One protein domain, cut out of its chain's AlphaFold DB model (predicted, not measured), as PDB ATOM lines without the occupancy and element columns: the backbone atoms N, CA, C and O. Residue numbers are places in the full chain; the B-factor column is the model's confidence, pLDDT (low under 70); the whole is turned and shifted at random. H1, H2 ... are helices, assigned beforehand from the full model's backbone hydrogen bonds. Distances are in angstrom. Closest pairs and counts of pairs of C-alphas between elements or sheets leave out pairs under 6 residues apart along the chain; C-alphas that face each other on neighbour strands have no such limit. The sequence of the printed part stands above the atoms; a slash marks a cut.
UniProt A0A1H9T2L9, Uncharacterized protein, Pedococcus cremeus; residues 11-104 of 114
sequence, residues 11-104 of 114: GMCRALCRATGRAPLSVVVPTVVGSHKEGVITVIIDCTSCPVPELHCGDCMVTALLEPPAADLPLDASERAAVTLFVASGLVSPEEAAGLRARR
ATOM      1  N   GLY A  11      -0.801  41.601 -53.205       48.53
ATOM      2  CA  GLY A  11      -1.538  40.460 -53.764       48.53
ATOM      3  C   GLY A  11      -0.696  39.625 -54.730       48.53
ATOM      4  O   GLY A  11      -0.711  38.396 -54.674       48.53
ATOM      5  N   MET A  12       0.105  40.295 -55.561       49.06
ATOM      6  CA  MET A  12       0.908  39.660 -56.612       49.06
ATOM      7  C   MET A  12       2.090  38.862 -56.039       49.06
ATOM      8  O   MET A  12       2.346  37.738 -56.472       49.06
ATOM      9  N   CYS A  13       2.745  39.370 -54.985       43.69
ATOM     10  CA  CYS A  13       3.841  38.664 -54.307       43.69
ATOM     11  C   CYS A  13       3.402  37.357 -53.620       43.69
ATOM     12  O   CYS A  13       4.152  36.381 -53.617       43.69
ATOM     13  N   ARG A  14       2.182  37.296 -53.060       50.56
ATOM     14  CA  ARG A  14       1.663  36.060 -52.439       50.56
ATOM     15  C   ARG A  14       1.312  34.981 -53.465       50.56
ATOM     16  O   ARG A  14       1.444  33.800 -53.146       50.56
ATOM     17  N   ALA A  15       0.872  35.370 -54.661       52.69
ATOM     18  CA  ALA A  15       0.551  34.440 -55.741       52.69
ATOM     19  C   ALA A  15       1.820  33.824 -56.361       52.69
ATOM     20  O   ALA A  15       1.875  32.610 -56.543       52.69
ATOM     21  N   LEU A  16       2.871  34.628 -56.578       47.16
ATOM     22  CA  LEU A  16       4.146  34.138 -57.120       47.16
ATOM     23  C   LEU A  16       4.839  33.127 -56.192       47.16
ATOM     24  O   LEU A  16       5.321  32.102 -56.659       47.16
ATOM     25  N   CYS A  17       4.828  33.363 -54.875       45.06
ATOM     26  CA  CYS A  17       5.484  32.477 -53.907       45.06
ATOM     27  C   CYS A  17       4.842  31.072 -53.841       45.06
ATOM     28  O   CYS A  17       5.544  30.092 -53.597       45.06
ATOM     29  N   ARG A  18       3.523  30.958 -54.083       51.66
ATOM     30  CA  ARG A  18       2.824  29.657 -54.177       51.66
ATOM     31  C   ARG A  18       3.087  28.937 -55.496       51.66
ATOM     32  O   ARG A  18       3.061  27.714 -55.514       51.66
ATOM     33  N   ALA A  19       3.317  29.682 -56.577       49.62
ATOM     34  CA  ALA A  19       3.516  29.122 -57.910       49.62
ATOM     35  C   ALA A  19       4.943  28.595 -58.141       49.62
ATOM     36  O   ALA A  19       5.124  27.677 -58.933       49.62
ATOM     37  N   THR A  20       5.952  29.159 -57.468       51.38
ATOM     38  CA  THR A  20       7.369  28.862 -57.759       51.38
ATOM     39  C   THR A  20       8.165  28.319 -56.573       51.38
ATOM     40  O   THR A  20       9.330  27.967 -56.738       51.38
ATOM     41  N   GLY A  21       7.575  28.267 -55.371       46.12
ATOM     42  CA  GLY A  21       8.240  27.766 -54.161       46.12
ATOM     43  C   GLY A  21       9.443  28.597 -53.692       46.12
ATOM     44  O   GLY A  21      10.198  28.138 -52.839       46.12
ATOM     45  N   ARG A  22       9.645  29.812 -54.226       47.47
ATOM     46  CA  ARG A  22      10.817  30.653 -53.941       47.47
ATOM     47  C   ARG A  22      10.392  31.984 -53.319       47.47
ATOM     48  O   ARG A  22       9.662  32.761 -53.932       47.47
ATOM     49  N   ALA A  23      10.833  32.226 -52.085       49.03
ATOM     50  CA  ALA A  23      10.597  33.478 -51.367       49.03
ATOM     51  C   ALA A  23      11.447  34.626 -51.954       49.03
ATOM     52  O   ALA A  23      12.560  34.374 -52.426       49.03
ATOM     53  N   PRO A  24      10.958  35.884 -51.919       43.75
ATOM     54  CA  PRO A  24      11.732  37.039 -52.354       43.75
ATOM     55  C   PRO A  24      12.952  37.210 -51.445       43.75
ATOM     56  O   PRO A  24      12.828  37.273 -50.220       43.75
ATOM     57  N   LEU A  25      14.126  37.272 -52.073       47.22
ATOM     58  CA  LEU A  25      15.420  37.486 -51.436       47.22
ATOM     59  C   LEU A  25      15.392  38.776 -50.610       47.22
ATOM     60  O   LEU A  25      15.547  39.877 -51.126       47.22
ATOM     61  N   SER A  26      15.158  38.625 -49.313       51.41
ATOM     62  CA  SER A  26      15.489  39.643 -48.318       51.41
ATOM     63  C   SER A  26      15.885  39.064 -46.964       51.41
ATOM     64  O   SER A  26      16.002  39.843 -46.037       51.41
ATOM     65  N   VAL A  27      16.156  37.755 -46.849       41.88
ATOM     66  CA  VAL A  27      17.154  37.194 -45.916       41.88
ATOM     67  C   VAL A  27      17.569  35.814 -46.442       41.88
ATOM     68  O   VAL A  27      16.992  34.794 -46.080       41.88
ATOM     69  N   VAL A  28      18.571  35.759 -47.311       43.59
ATOM     70  CA  VAL A  28      19.435  34.576 -47.372       43.59
ATOM     71  C   VAL A  28      20.819  35.113 -47.084       43.59
ATOM     72  O   VAL A  28      21.524  35.555 -47.981       43.59
ATOM     73  N   VAL A  29      21.163  35.176 -45.798       41.16
ATOM     74  CA  VAL A  29      22.572  35.260 -45.419       41.16
ATOM     75  C   VAL A  29      23.188  33.969 -45.959       41.16
ATOM     76  O   VAL A  29      22.676  32.901 -45.604       41.16
ATOM     77  N   PRO A  30      24.200  34.003 -46.840       44.44
ATOM     78  CA  PRO A  30      24.877  32.775 -47.203       44.44
ATOM     79  C   PRO A  30      25.510  32.231 -45.923       44.44
ATOM     80  O   PRO A  30      26.396  32.840 -45.326       44.44
ATOM     81  N   THR A  31      24.997  31.094 -45.460       50.03
ATOM     82  CA  THR A  31      25.704  30.227 -44.527       50.03
ATOM     83  C   THR A  31      27.091  29.990 -45.102       50.03
ATOM     84  O   THR A  31      27.215  29.440 -46.195       50.03
ATOM     85  N   VAL A  32      28.123  30.422 -44.383       50.38
ATOM     86  CA  VAL A  32      29.506  30.018 -44.632       50.38
ATOM     87  C   VAL A  32      29.549  28.490 -44.602       50.38
ATOM     88  O   VAL A  32      29.462  27.880 -43.539       50.38
ATOM     89  N   VAL A  33      29.621  27.855 -45.772       51.94
ATOM     90  CA  VAL A  33      29.868  26.414 -45.890       51.94
ATOM     91  C   VAL A  33      31.383  26.234 -45.882       51.94
ATOM     92  O   VAL A  33      32.029  26.213 -46.925       51.94
ATOM     93  N   GLY A  34      31.968  26.186 -44.686       45.03
ATOM     94  CA  GLY A  34      33.380  25.857 -44.514       45.03
ATOM     95  C   GLY A  34      33.589  24.351 -44.644       45.03
ATOM     96  O   GLY A  34      33.092  23.588 -43.819       45.03
ATOM     97  N   SER A  35      34.319  23.911 -45.672       49.06
ATOM     98  CA  SER A  35      34.802  22.531 -45.783       49.06
ATOM     99  C   SER A  35      36.273  22.502 -45.379       49.06
ATOM    100  O   SER A  35      37.133  22.976 -46.116       49.06
ATOM    101  N   HIS A  36      36.566  21.994 -44.181       50.97
ATOM    102  CA  HIS A  36      37.933  21.859 -43.685       50.97
ATOM    103  C   HIS A  36      38.533  20.531 -44.162       50.97
ATOM    104  O   HIS A  36      38.234  19.473 -43.607       50.97
ATOM    105  N   LYS A  37      39.417  20.583 -45.158       46.31
ATOM    106  CA  LYS A  37      40.436  19.550 -45.386       46.31
ATOM    107  C   LYS A  37      41.763  20.259 -45.633       46.31
ATOM    108  O   LYS A  37      41.872  21.006 -46.593       46.31
ATOM    109  N   GLU A  38      42.712  20.052 -44.720       55.28
ATOM    110  CA  GLU A  38      44.074  20.602 -44.728       55.28
ATOM    111  C   GLU A  38      44.180  22.144 -44.837       55.28
ATOM    112  O   GLU A  38      44.320  22.711 -45.912       55.28
ATOM    113  N   GLY A  39      44.150  22.841 -43.695       54.28
ATOM    114  CA  GLY A  39      44.839  24.130 -43.479       54.28
ATOM    115  C   GLY A  39      44.484  25.369 -44.321       54.28
ATOM    116  O   GLY A  39      45.036  26.429 -44.041       54.28
ATOM    117  N   VAL A  40      43.587  25.294 -45.306       56.31
ATOM    118  CA  VAL A  40      43.225  26.433 -46.168       56.31
ATOM    119  C   VAL A  40      41.752  26.784 -45.977       56.31
ATOM    120  O   VAL A  40      40.866  25.970 -46.225       56.31
ATOM    121  N   ILE A  41      41.481  28.014 -45.535       59.69
ATOM    122  CA  ILE A  41      40.125  28.566 -45.492       59.69
ATOM    123  C   ILE A  41      39.850  29.212 -46.851       59.69
ATOM    124  O   ILE A  41      40.389  30.273 -47.159       59.69
ATOM    125  N   THR A  42      39.015  28.579 -47.673       62.81
ATOM    126  CA  THR A  42      38.528  29.184 -48.919       62.81
ATOM    127  C   THR A  42      37.341  30.096 -48.623       62.81
ATOM    128  O   THR A  42      36.350  29.666 -48.036       62.81
ATOM    129  N   VAL A  43      37.428  31.348 -49.071       69.19
ATOM    130  CA  VAL A  43      36.341  32.331 -49.000       69.19
ATOM    131  C   VAL A  43      35.914  32.680 -50.425       69.19
ATOM    132  O   VAL A  43      36.754  33.024 -51.250       69.19
ATOM    133  N   ILE A  44      34.613  32.585 -50.714       71.94
ATOM    134  CA  ILE A  44      34.017  32.983 -51.998       71.94
ATOM    135  C   ILE A  44      33.199  34.253 -51.758       71.94
ATOM    136  O   ILE A  44      32.315  34.260 -50.901       71.94
ATOM    137  N   ILE A  45      33.493  35.317 -52.508       72.94
ATOM    138  CA  ILE A  45      32.773  36.596 -52.452       72.94
ATOM    139  C   ILE A  45      31.931  36.727 -53.724       72.94
ATOM    140  O   ILE A  45      32.472  36.696 -54.827       72.94
ATOM    141  N   ASP A  46      30.613  36.877 -53.576       75.94
ATOM    142  CA  ASP A  46      29.695  37.089 -54.699       75.94
ATOM    143  C   ASP A  46      29.495  38.587 -54.963       75.94
ATOM    144  O   ASP A  46      28.726  39.274 -54.287       75.94
ATOM    145  N   CYS A  47      30.186  39.092 -55.983       72.00
ATOM    146  CA  CYS A  47      30.100  40.490 -56.395       72.00
ATOM    147  C   CYS A  47      28.709  40.875 -56.930       72.00
ATOM    148  O   CYS A  47      28.347  42.047 -56.878       72.00
ATOM    149  N   THR A  48      27.916  39.920 -57.429       71.94
ATOM    150  CA  THR A  48      26.623  40.211 -58.076       71.94
ATOM    151  C   THR A  48      25.477  40.419 -57.088       71.94
ATOM    152  O   THR A  48      24.478  41.050 -57.432       71.94
ATOM    153  N   SER A  49      25.623  39.937 -55.851       72.44
ATOM    154  CA  SER A  49      24.668  40.141 -54.753       72.44
ATOM    155  C   SER A  49      25.174  41.100 -53.667       72.44
ATOM    156  O   SER A  49      24.500  41.306 -52.654       72.44
ATOM    157  N   CYS A  50      26.348  41.703 -53.873       72.69
ATOM    158  CA  CYS A  50      26.958  42.638 -52.935       72.69
ATOM    159  C   CYS A  50      26.087  43.905 -52.775       72.69
ATOM    160  O   CYS A  50      25.628  44.441 -53.780       72.69
ATOM    161  N   PRO A  51      25.859  44.418 -51.547       72.94
ATOM    162  CA  PRO A  51      25.003  45.587 -51.303       72.94
ATOM    163  C   PRO A  51      25.663  46.944 -51.607       72.94
ATOM    164  O   PRO A  51      25.013  47.971 -51.432       72.94
ATOM    165  N   VAL A  52      26.937  46.960 -52.012       72.81
ATOM    166  CA  VAL A  52      27.697  48.178 -52.351       72.81
ATOM    167  C   VAL A  52      28.306  48.133 -53.769       72.81
ATOM    168  O   VAL A  52      29.492  48.416 -53.917       72.81
ATOM    169  N   PRO A  53      27.552  47.750 -54.819       64.88
ATOM    170  CA  PRO A  53      28.112  47.523 -56.156       64.88
ATOM    171  C   PRO A  53      28.658  48.792 -56.839       64.88
ATOM    172  O   PRO A  53      29.428  48.696 -57.790       64.88
ATOM    173  N   GLU A  54      28.274  49.979 -56.371       68.19
ATOM    174  CA  GLU A  54      28.701  51.281 -56.893       68.19
ATOM    175  C   GLU A  54      30.087  51.695 -56.383       68.19
ATOM    176  O   GLU A  54      30.734  52.551 -56.987       68.19
ATOM    177  N   LEU A  55      30.556  51.085 -55.289       64.81
ATOM    178  CA  LEU A  55      31.971  51.087 -54.945       64.81
ATOM    179  C   LEU A  55      32.610  49.971 -55.767       64.81
ATOM    180  O   LEU A  55      32.304  48.795 -55.562       64.81
ATOM    181  N   HIS A  56      33.484  50.328 -56.710       58.44
ATOM    182  CA  HIS A  56      34.276  49.335 -57.433       58.44
ATOM    183  C   HIS A  56      34.922  48.387 -56.414       58.44
ATOM    184  O   HIS A  56      35.300  48.824 -55.327       58.44
ATOM    185  N   CYS A  57      35.090  47.099 -56.735       60.06
ATOM    186  CA  CYS A  57      35.748  46.162 -55.809       60.06
ATOM    187  C   CYS A  57      37.127  46.679 -55.345       60.06
ATOM    188  O   CYS A  57      37.527  46.365 -54.228       60.06
ATOM    189  N   GLY A  58      37.748  47.529 -56.181       55.69
ATOM    190  CA  GLY A  58      38.914  48.382 -55.935       55.69
ATOM    191  C   GLY A  58      38.854  49.265 -54.676       55.69
ATOM    192  O   GLY A  58      39.865  49.418 -54.001       55.69
ATOM    193  N   ASP A  59      37.675  49.770 -54.322       58.91
ATOM    194  CA  ASP A  59      37.434  50.702 -53.211       58.91
ATOM    195  C   ASP A  59      36.611  50.062 -52.069       58.91
ATOM    196  O   ASP A  59      36.263  50.712 -51.081       58.91
ATOM    197  N   CYS A  60      36.277  48.774 -52.203       67.56
ATOM    198  CA  CYS A  60      35.541  47.973 -51.226       67.56
ATOM    199  C   CYS A  60      36.498  47.053 -50.437       67.56
ATOM    200  O   CYS A  60      37.675  46.913 -50.763       67.56
ATOM    201  N   MET A  61      35.986  46.370 -49.409       67.06
ATOM    202  CA  MET A  61      36.710  45.406 -48.559       67.06
ATOM    203  C   MET A  61      37.561  44.386 -49.346       67.06
ATOM    204  O   MET A  61      38.553  43.894 -48.821       67.06
ATOM    205  N   VAL A  62      37.211  44.088 -50.602       67.56
ATOM    206  CA  VAL A  62      37.947  43.166 -51.480       67.56
ATOM    207  C   VAL A  62      39.383  43.636 -51.742       67.56
ATOM    208  O   VAL A  62      40.296  42.827 -51.611       67.56
ATOM    209  N   THR A  63      39.632  44.920 -52.009       63.94
ATOM    210  CA  THR A  63      41.014  45.420 -52.160       63.94
ATOM    211  C   THR A  63      41.786  45.374 -50.861       63.94
ATOM    212  O   THR A  63      42.937  44.973 -50.864       63.94
ATOM    213  N   ALA A  64      41.154  45.683 -49.728       63.59
ATOM    214  CA  ALA A  64      41.815  45.553 -48.430       63.59
ATOM    215  C   ALA A  64      42.234  44.098 -48.121       63.59
ATOM    216  O   ALA A  64      43.168  43.875 -47.351       63.59
ATOM    217  N   LEU A  65      41.553  43.112 -48.722       65.62
ATOM    218  CA  LEU A  65      41.910  41.695 -48.643       65.62
ATOM    219  C   LEU A  65      42.977  41.283 -49.673       65.62
ATOM    220  O   LEU A  65      43.786  40.410 -49.369       65.62
ATOM    221  N   LEU A  66      42.975  41.874 -50.872       65.06
ATOM    222  CA  LEU A  66      43.907  41.538 -51.960       65.06
ATOM    223  C   LEU A  66      45.246  42.284 -51.865       65.06
ATOM    224  O   LEU A  66      46.290  41.731 -52.197       65.06
ATOM    225  N   GLU A  67      45.214  43.517 -51.379       65.00
ATOM    226  CA  GLU A  67      46.350  44.411 -51.183       65.00
ATOM    227  C   GLU A  67      46.350  44.881 -49.724       65.00
ATOM    228  O   GLU A  67      46.051  46.043 -49.427       65.00
ATOM    229  N   PRO A  68      46.646  43.982 -48.764       63.97
ATOM    230  CA  PRO A  68      46.823  44.413 -47.391       63.97
ATOM    231  C   PRO A  68      47.932  45.472 -47.375       63.97
ATOM    232  O   PRO A  68      48.983  45.250 -47.988       63.97
ATOM    233  N   PRO A  69      47.736  46.621 -46.701       61.91
ATOM    234  CA  PRO A  69      48.767  47.641 -46.644       61.91
ATOM    235  C   PRO A  69      50.053  46.995 -46.133       61.91
ATOM    236  O   PRO A  69      50.034  46.297 -45.111       61.91
ATOM    237  N   ALA A  70      51.149  47.198 -46.867       64.38
ATOM    238  CA  ALA A  70      52.480  46.788 -46.447       64.38
ATOM    239  C   ALA A  70      52.830  47.584 -45.186       64.38
ATOM    240  O   ALA A  70      53.360  48.690 -45.248       64.38
ATOM    241  N   ALA A  71      52.421  47.055 -44.040       70.31
ATOM    242  CA  ALA A  71      52.659  47.649 -42.746       70.31
ATOM    243  C   ALA A  71      53.896  46.992 -42.145       70.31
ATOM    244  O   ALA A  71      53.971  45.763 -42.070       70.31
ATOM    245  N   ASP A  72      54.831  47.820 -41.691       81.31
ATOM    246  CA  ASP A  72      55.851  47.391 -40.746       81.31
ATOM    247  C   ASP A  72      55.156  47.074 -39.421       81.31
ATOM    248  O   ASP A  72      54.629  47.948 -38.726       81.31
ATOM    249  N   LEU A  73      55.100  45.788 -39.101       88.38
ATOM    250  CA  LEU A  73      54.410  45.256 -37.938       88.38
ATOM    251  C   LEU A  73      55.404  45.010 -36.801       88.38
ATOM    252  O   LEU A  73      56.592  44.765 -37.035       88.38
ATOM    253  N   PRO A  74      54.946  45.064 -35.540       92.81
ATOM    254  CA  PRO A  74      55.757  44.567 -34.441       92.81
ATOM    255  C   PRO A  74      56.025  43.070 -34.634       92.81
ATOM    256  O   PRO A  74      55.130  42.342 -35.056       92.81
ATOM    257  N   LEU A  75      57.229  42.622 -34.265       94.88
ATOM    258  CA  LEU A  75      57.540  41.194 -34.232       94.88
ATOM    259  C   LEU A  75      56.622  40.481 -33.241       94.88
ATOM    260  O   LEU A  75      56.520  40.910 -32.076       94.88
ATOM    261  N   ASP A  76      56.018  39.387 -33.687       93.75
ATOM    262  CA  ASP A  76      55.274  38.480 -32.828       93.75
ATOM    263  C   ASP A  76      56.206  37.691 -31.884       93.75
ATOM    264  O   ASP A  76      57.431  37.859 -31.870       93.75
ATOM    265  N   ALA A  77      55.619  36.866 -31.015       95.88
ATOM    266  CA  ALA A  77      56.380  36.122 -30.013       95.88
ATOM    267  C   ALA A  77      57.363  35.114 -30.636       95.88
ATOM    268  O   ALA A  77      58.481  34.962 -30.139       95.88
ATOM    269  N   SER A  78      56.959  34.450 -31.719       96.44
ATOM    270  CA  SER A  78      57.772  33.453 -32.417       96.44
ATOM    271  C   SER A  78      58.913  34.126 -33.176       96.44
ATOM    272  O   SER A  78      60.067  33.710 -33.069       96.44
ATOM    273  N   GLU A  79      58.616  35.217 -33.880       96.88
ATOM    274  CA  GLU A  79      59.601  36.022 -34.605       96.88
ATOM    275  C   GLU A  79      60.644  36.619 -33.650       96.88
ATOM    276  O   GLU A  79      61.849  36.557 -33.903       96.88
ATOM    277  N   ARG A  80      60.209  37.136 -32.495       97.56
ATOM    278  CA  ARG A  80      61.118  37.678 -31.476       97.56
ATOM    279  C   ARG A  80      62.021  36.611 -30.867       97.56
ATOM    280  O   ARG A  80      63.190  36.890 -30.591       97.56
ATOM    281  N   ALA A  81      61.508  35.398 -30.667       97.75
ATOM    282  CA  ALA A  81      62.318  34.273 -30.213       97.75
ATOM    283  C   ALA A  81      63.402  33.915 -31.245       97.75
ATOM    284  O   ALA A  81      64.558  33.728 -30.870       97.75
ATOM    285  N   ALA A  82      63.067  33.913 -32.538       97.88
ATOM    286  CA  ALA A  82      64.043  33.694 -33.607       97.88
ATOM    287  C   ALA A  82      65.127  34.788 -33.637       97.88
ATOM    288  O   ALA A  82      66.316  34.475 -33.644       97.88
ATOM    289  N   VAL A  83      64.740  36.067 -33.554       98.12
ATOM    290  CA  VAL A  83      65.696  37.189 -33.469       98.12
ATOM    291  C   VAL A  83      66.600  37.062 -32.244       98.12
ATOM    292  O   VAL A  83      67.801  37.304 -32.337       98.12
ATOM    293  N   THR A  84      66.059  36.617 -31.109       98.12
ATOM    294  CA  THR A  84      66.849  36.382 -29.890       98.12
ATOM    295  C   THR A  84      67.942  35.338 -30.125       98.12
ATOM    296  O   THR A  84      69.068  35.522 -29.665       98.12
ATOM    297  N   LEU A  85      67.651  34.274 -30.880       98.62
ATOM    298  CA  LEU A  85      68.652  33.270 -31.251       98.62
ATOM    299  C   LEU A  85      69.727  33.850 -32.176       98.62
ATOM    300  O   LEU A  85      70.903  33.566 -31.968       98.62
ATOM    301  N   PHE A  86      69.354  34.695 -33.141       98.38
ATOM    302  CA  PHE A  86      70.324  35.354 -34.023       98.38
ATOM    303  C   PHE A  86      71.250  36.314 -33.275       98.38
ATOM    304  O   PHE A  86      72.447  36.359 -33.562       98.38
ATOM    305  N   VAL A  87      70.723  37.039 -32.286       98.44
ATOM    306  CA  VAL A  87      71.541  37.876 -31.400       98.44
ATOM    307  C   VAL A  87      72.468  37.011 -30.552       98.44
ATOM    308  O   VAL A  87      73.664  37.284 -30.474       98.44
ATOM    309  N   ALA A  88      71.952  35.928 -29.965       98.00
ATOM    310  CA  ALA A  88      72.750  35.009 -29.155       98.00
ATOM    311  C   ALA A  88      73.875  34.330 -29.956       98.00
ATOM    312  O   ALA A  88      74.940  34.058 -29.405       98.00
ATOM    313  N   SER A  89      73.667  34.084 -31.253       98.25
ATOM    314  CA  SER A  89      74.689  33.537 -32.149       98.25
ATOM    315  C   SER A  89      75.619  34.597 -32.754       98.25
ATOM    316  O   SER A  89      76.511  34.239 -33.518       98.25
ATOM    317  N   GLY A  90      75.405  35.886 -32.467       97.81
ATOM    318  CA  GLY A  90      76.191  36.991 -33.024       97.81
ATOM    319  C   GLY A  90      75.944  37.267 -34.513       97.81
ATOM    320  O   GLY A  90      76.763  37.923 -35.147       97.81
ATOM    321  N   LEU A  91      74.838  36.769 -35.076       97.88
ATOM    322  CA  LEU A  91      74.455  37.020 -36.473       97.88
ATOM    323  C   LEU A  91      73.789  38.389 -36.663       97.88
ATOM    324  O   LEU A  91      73.774  38.907 -37.774       97.88
ATOM    325  N   VAL A  92      73.225  38.949 -35.592       97.81
ATOM    326  CA  VAL A  92      72.575  40.264 -35.565       97.81
ATOM    327  C   VAL A  92      72.987  40.968 -34.276       97.81
ATOM    328  O   VAL A  92      73.019  40.342 -33.215       97.81
ATOM    329  N   SER A  93      73.305  42.261 -34.333       97.88
ATOM    330  CA  SER A  93      73.615  43.018 -33.118       97.88
ATOM    331  C   SER A  93      72.351  43.328 -32.295       97.88
ATOM    332  O   SER A  93      71.248  43.417 -32.841       97.88
ATOM    333  N   PRO A  94      72.471  43.550 -30.972       97.19
ATOM    334  CA  PRO A  94      71.333  43.977 -30.156       97.19
ATOM    335  C   PRO A  94      70.707  45.299 -30.627       97.19
ATOM    336  O   PRO A  94      69.498  45.487 -30.499       97.19
ATOM    337  N   GLU A  95      71.524  46.207 -31.172       97.19
ATOM    338  CA  GLU A  95      71.073  47.485 -31.729       97.19
ATOM    339  C   GLU A  95      70.204  47.269 -32.973       97.19
ATOM    340  O   GLU A  95      69.074  47.758 -33.027       97.19
ATOM    341  N   GLU A  96      70.687  46.483 -33.939       95.88
ATOM    342  CA  GLU A  96      69.929  46.154 -35.150       95.88
ATOM    343  C   GLU A  96      68.621  45.436 -34.799       95.88
ATOM    344  O   GLU A  96      67.560  45.784 -35.322       95.88
ATOM    345  N   ALA A  97      68.667  44.490 -33.853       96.62
ATOM    346  CA  ALA A  97      67.499  43.739 -33.403       96.62
ATOM    347  C   ALA A  97      66.389  44.633 -32.822       96.62
ATOM    348  O   ALA A  97      65.207  44.351 -33.030       96.62
ATOM    349  N   ALA A  98      66.737  45.726 -32.133       94.88
ATOM    350  CA  ALA A  98      65.762  46.664 -31.566       94.88
ATOM    351  C   ALA A  98      64.956  47.413 -32.647       94.88
ATOM    352  O   ALA A  98      63.794  47.785 -32.432       94.88
ATOM    353  N   GLY A  99      65.561  47.612 -33.820       94.19
ATOM    354  CA  GLY A  99      64.941  48.270 -34.968       94.19
ATOM    355  C   GLY A  99      64.053  47.361 -35.816       94.19
ATOM    356  O   GLY A  99      63.251  47.870 -36.596       94.19
ATOM    357  N   LEU A 100      64.150  46.035 -35.662       95.44
ATOM    358  CA  LEU A 100      63.475  45.094 -36.557       95.44
ATOM    359  C   LEU A 100      61.948  45.213 -36.503       95.44
ATOM    360  O   LEU A 100      61.328  45.417 -35.451       95.44
ATOM    361  N   ARG A 101      61.339  45.062 -37.677       93.88
ATOM    362  CA  ARG A 101      59.893  45.010 -37.891       93.88
ATOM    363  C   ARG A 101      59.569  43.858 -38.829       93.88
ATOM    364  O   ARG A 101      60.362  43.530 -39.707       93.88
ATOM    365  N   ALA A 102      58.411  43.250 -38.618       92.31
ATOM    366  CA  ALA A 102      57.889  42.232 -39.510       92.31
ATOM    367  C   ALA A 102      57.280  42.911 -40.736       92.31
ATOM    368  O   ALA A 102      56.490  43.847 -40.611       92.31
ATOM    369  N   ARG A 103      57.616  42.403 -41.920       86.19
ATOM    370  CA  ARG A 103      57.001  42.814 -43.179       86.19
ATOM    371  C   ARG A 103      56.158  41.671 -43.716       86.19
ATOM    372  O   ARG A 103      56.624  40.539 -43.818       86.19
ATOM    373  N   ARG A 104      54.913  41.975 -44.079       79.62
ATOM    374  CA  ARG A 104      54.059  41.026 -44.795       79.62
ATOM    375  C   ARG A 104      54.410  41.053 -46.270       79.62
ATOM    376  O   ARG A 104      54.179  42.057 -46.938       79.62
TER     377      ARG A 104
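Overview. This is residues 11 to 104 of the 114 residues of an uncharacterized protein of Pedococcus cremeus (UniProt A0A1H9T2L9). With little regular structure, the domain is a long, strung-out chain: a small head of H3 and H4 at one end, lone H1 at the other, a long loop and H2 between. Residues 35 to 41 stick out. Of 94 printed residues, 34 are in four named helices, H1 to H4 in order; the class is all helix. It is extended, spanning 80 by 33 by 15 A, with a radius of gyration of the C-alphas of 24.6 A.

Arrangement. H3, residues 77 to 88, and H4, residues 94 to 99, form a helical hairpin. They only just touch, with 3 pairs of C-alphas within 8 A, by residues 83 to 87 of H3 alone; the closest C-alphas, of Val 87 and Pro 94, are 6.2 A apart. They run opposite ways at a shallow tilt of 33 degrees, only just short of steep. H2, residues 61 to 66, and H1, residues 11 to 20, are apart from each other and from H3 and H4. Every O i to N i+4 pair is within hydrogen-bond range in H2 and H3, 5 of 6 in H1, 1 of 2 in H4.

Along the chain. H3 is 16.4 A long from first to last C-alpha, H1 15.2 A. C-alpha 11 is at (-1.538, 40.460, -53.764), C-alpha 99 at (64.941, 48.270, -34.968).

Size, cuts and confidence. The printed part has no cut. The link from H1 to H2 is long. Residues 11 to 43 and 53 to 70 have pLDDT under 70.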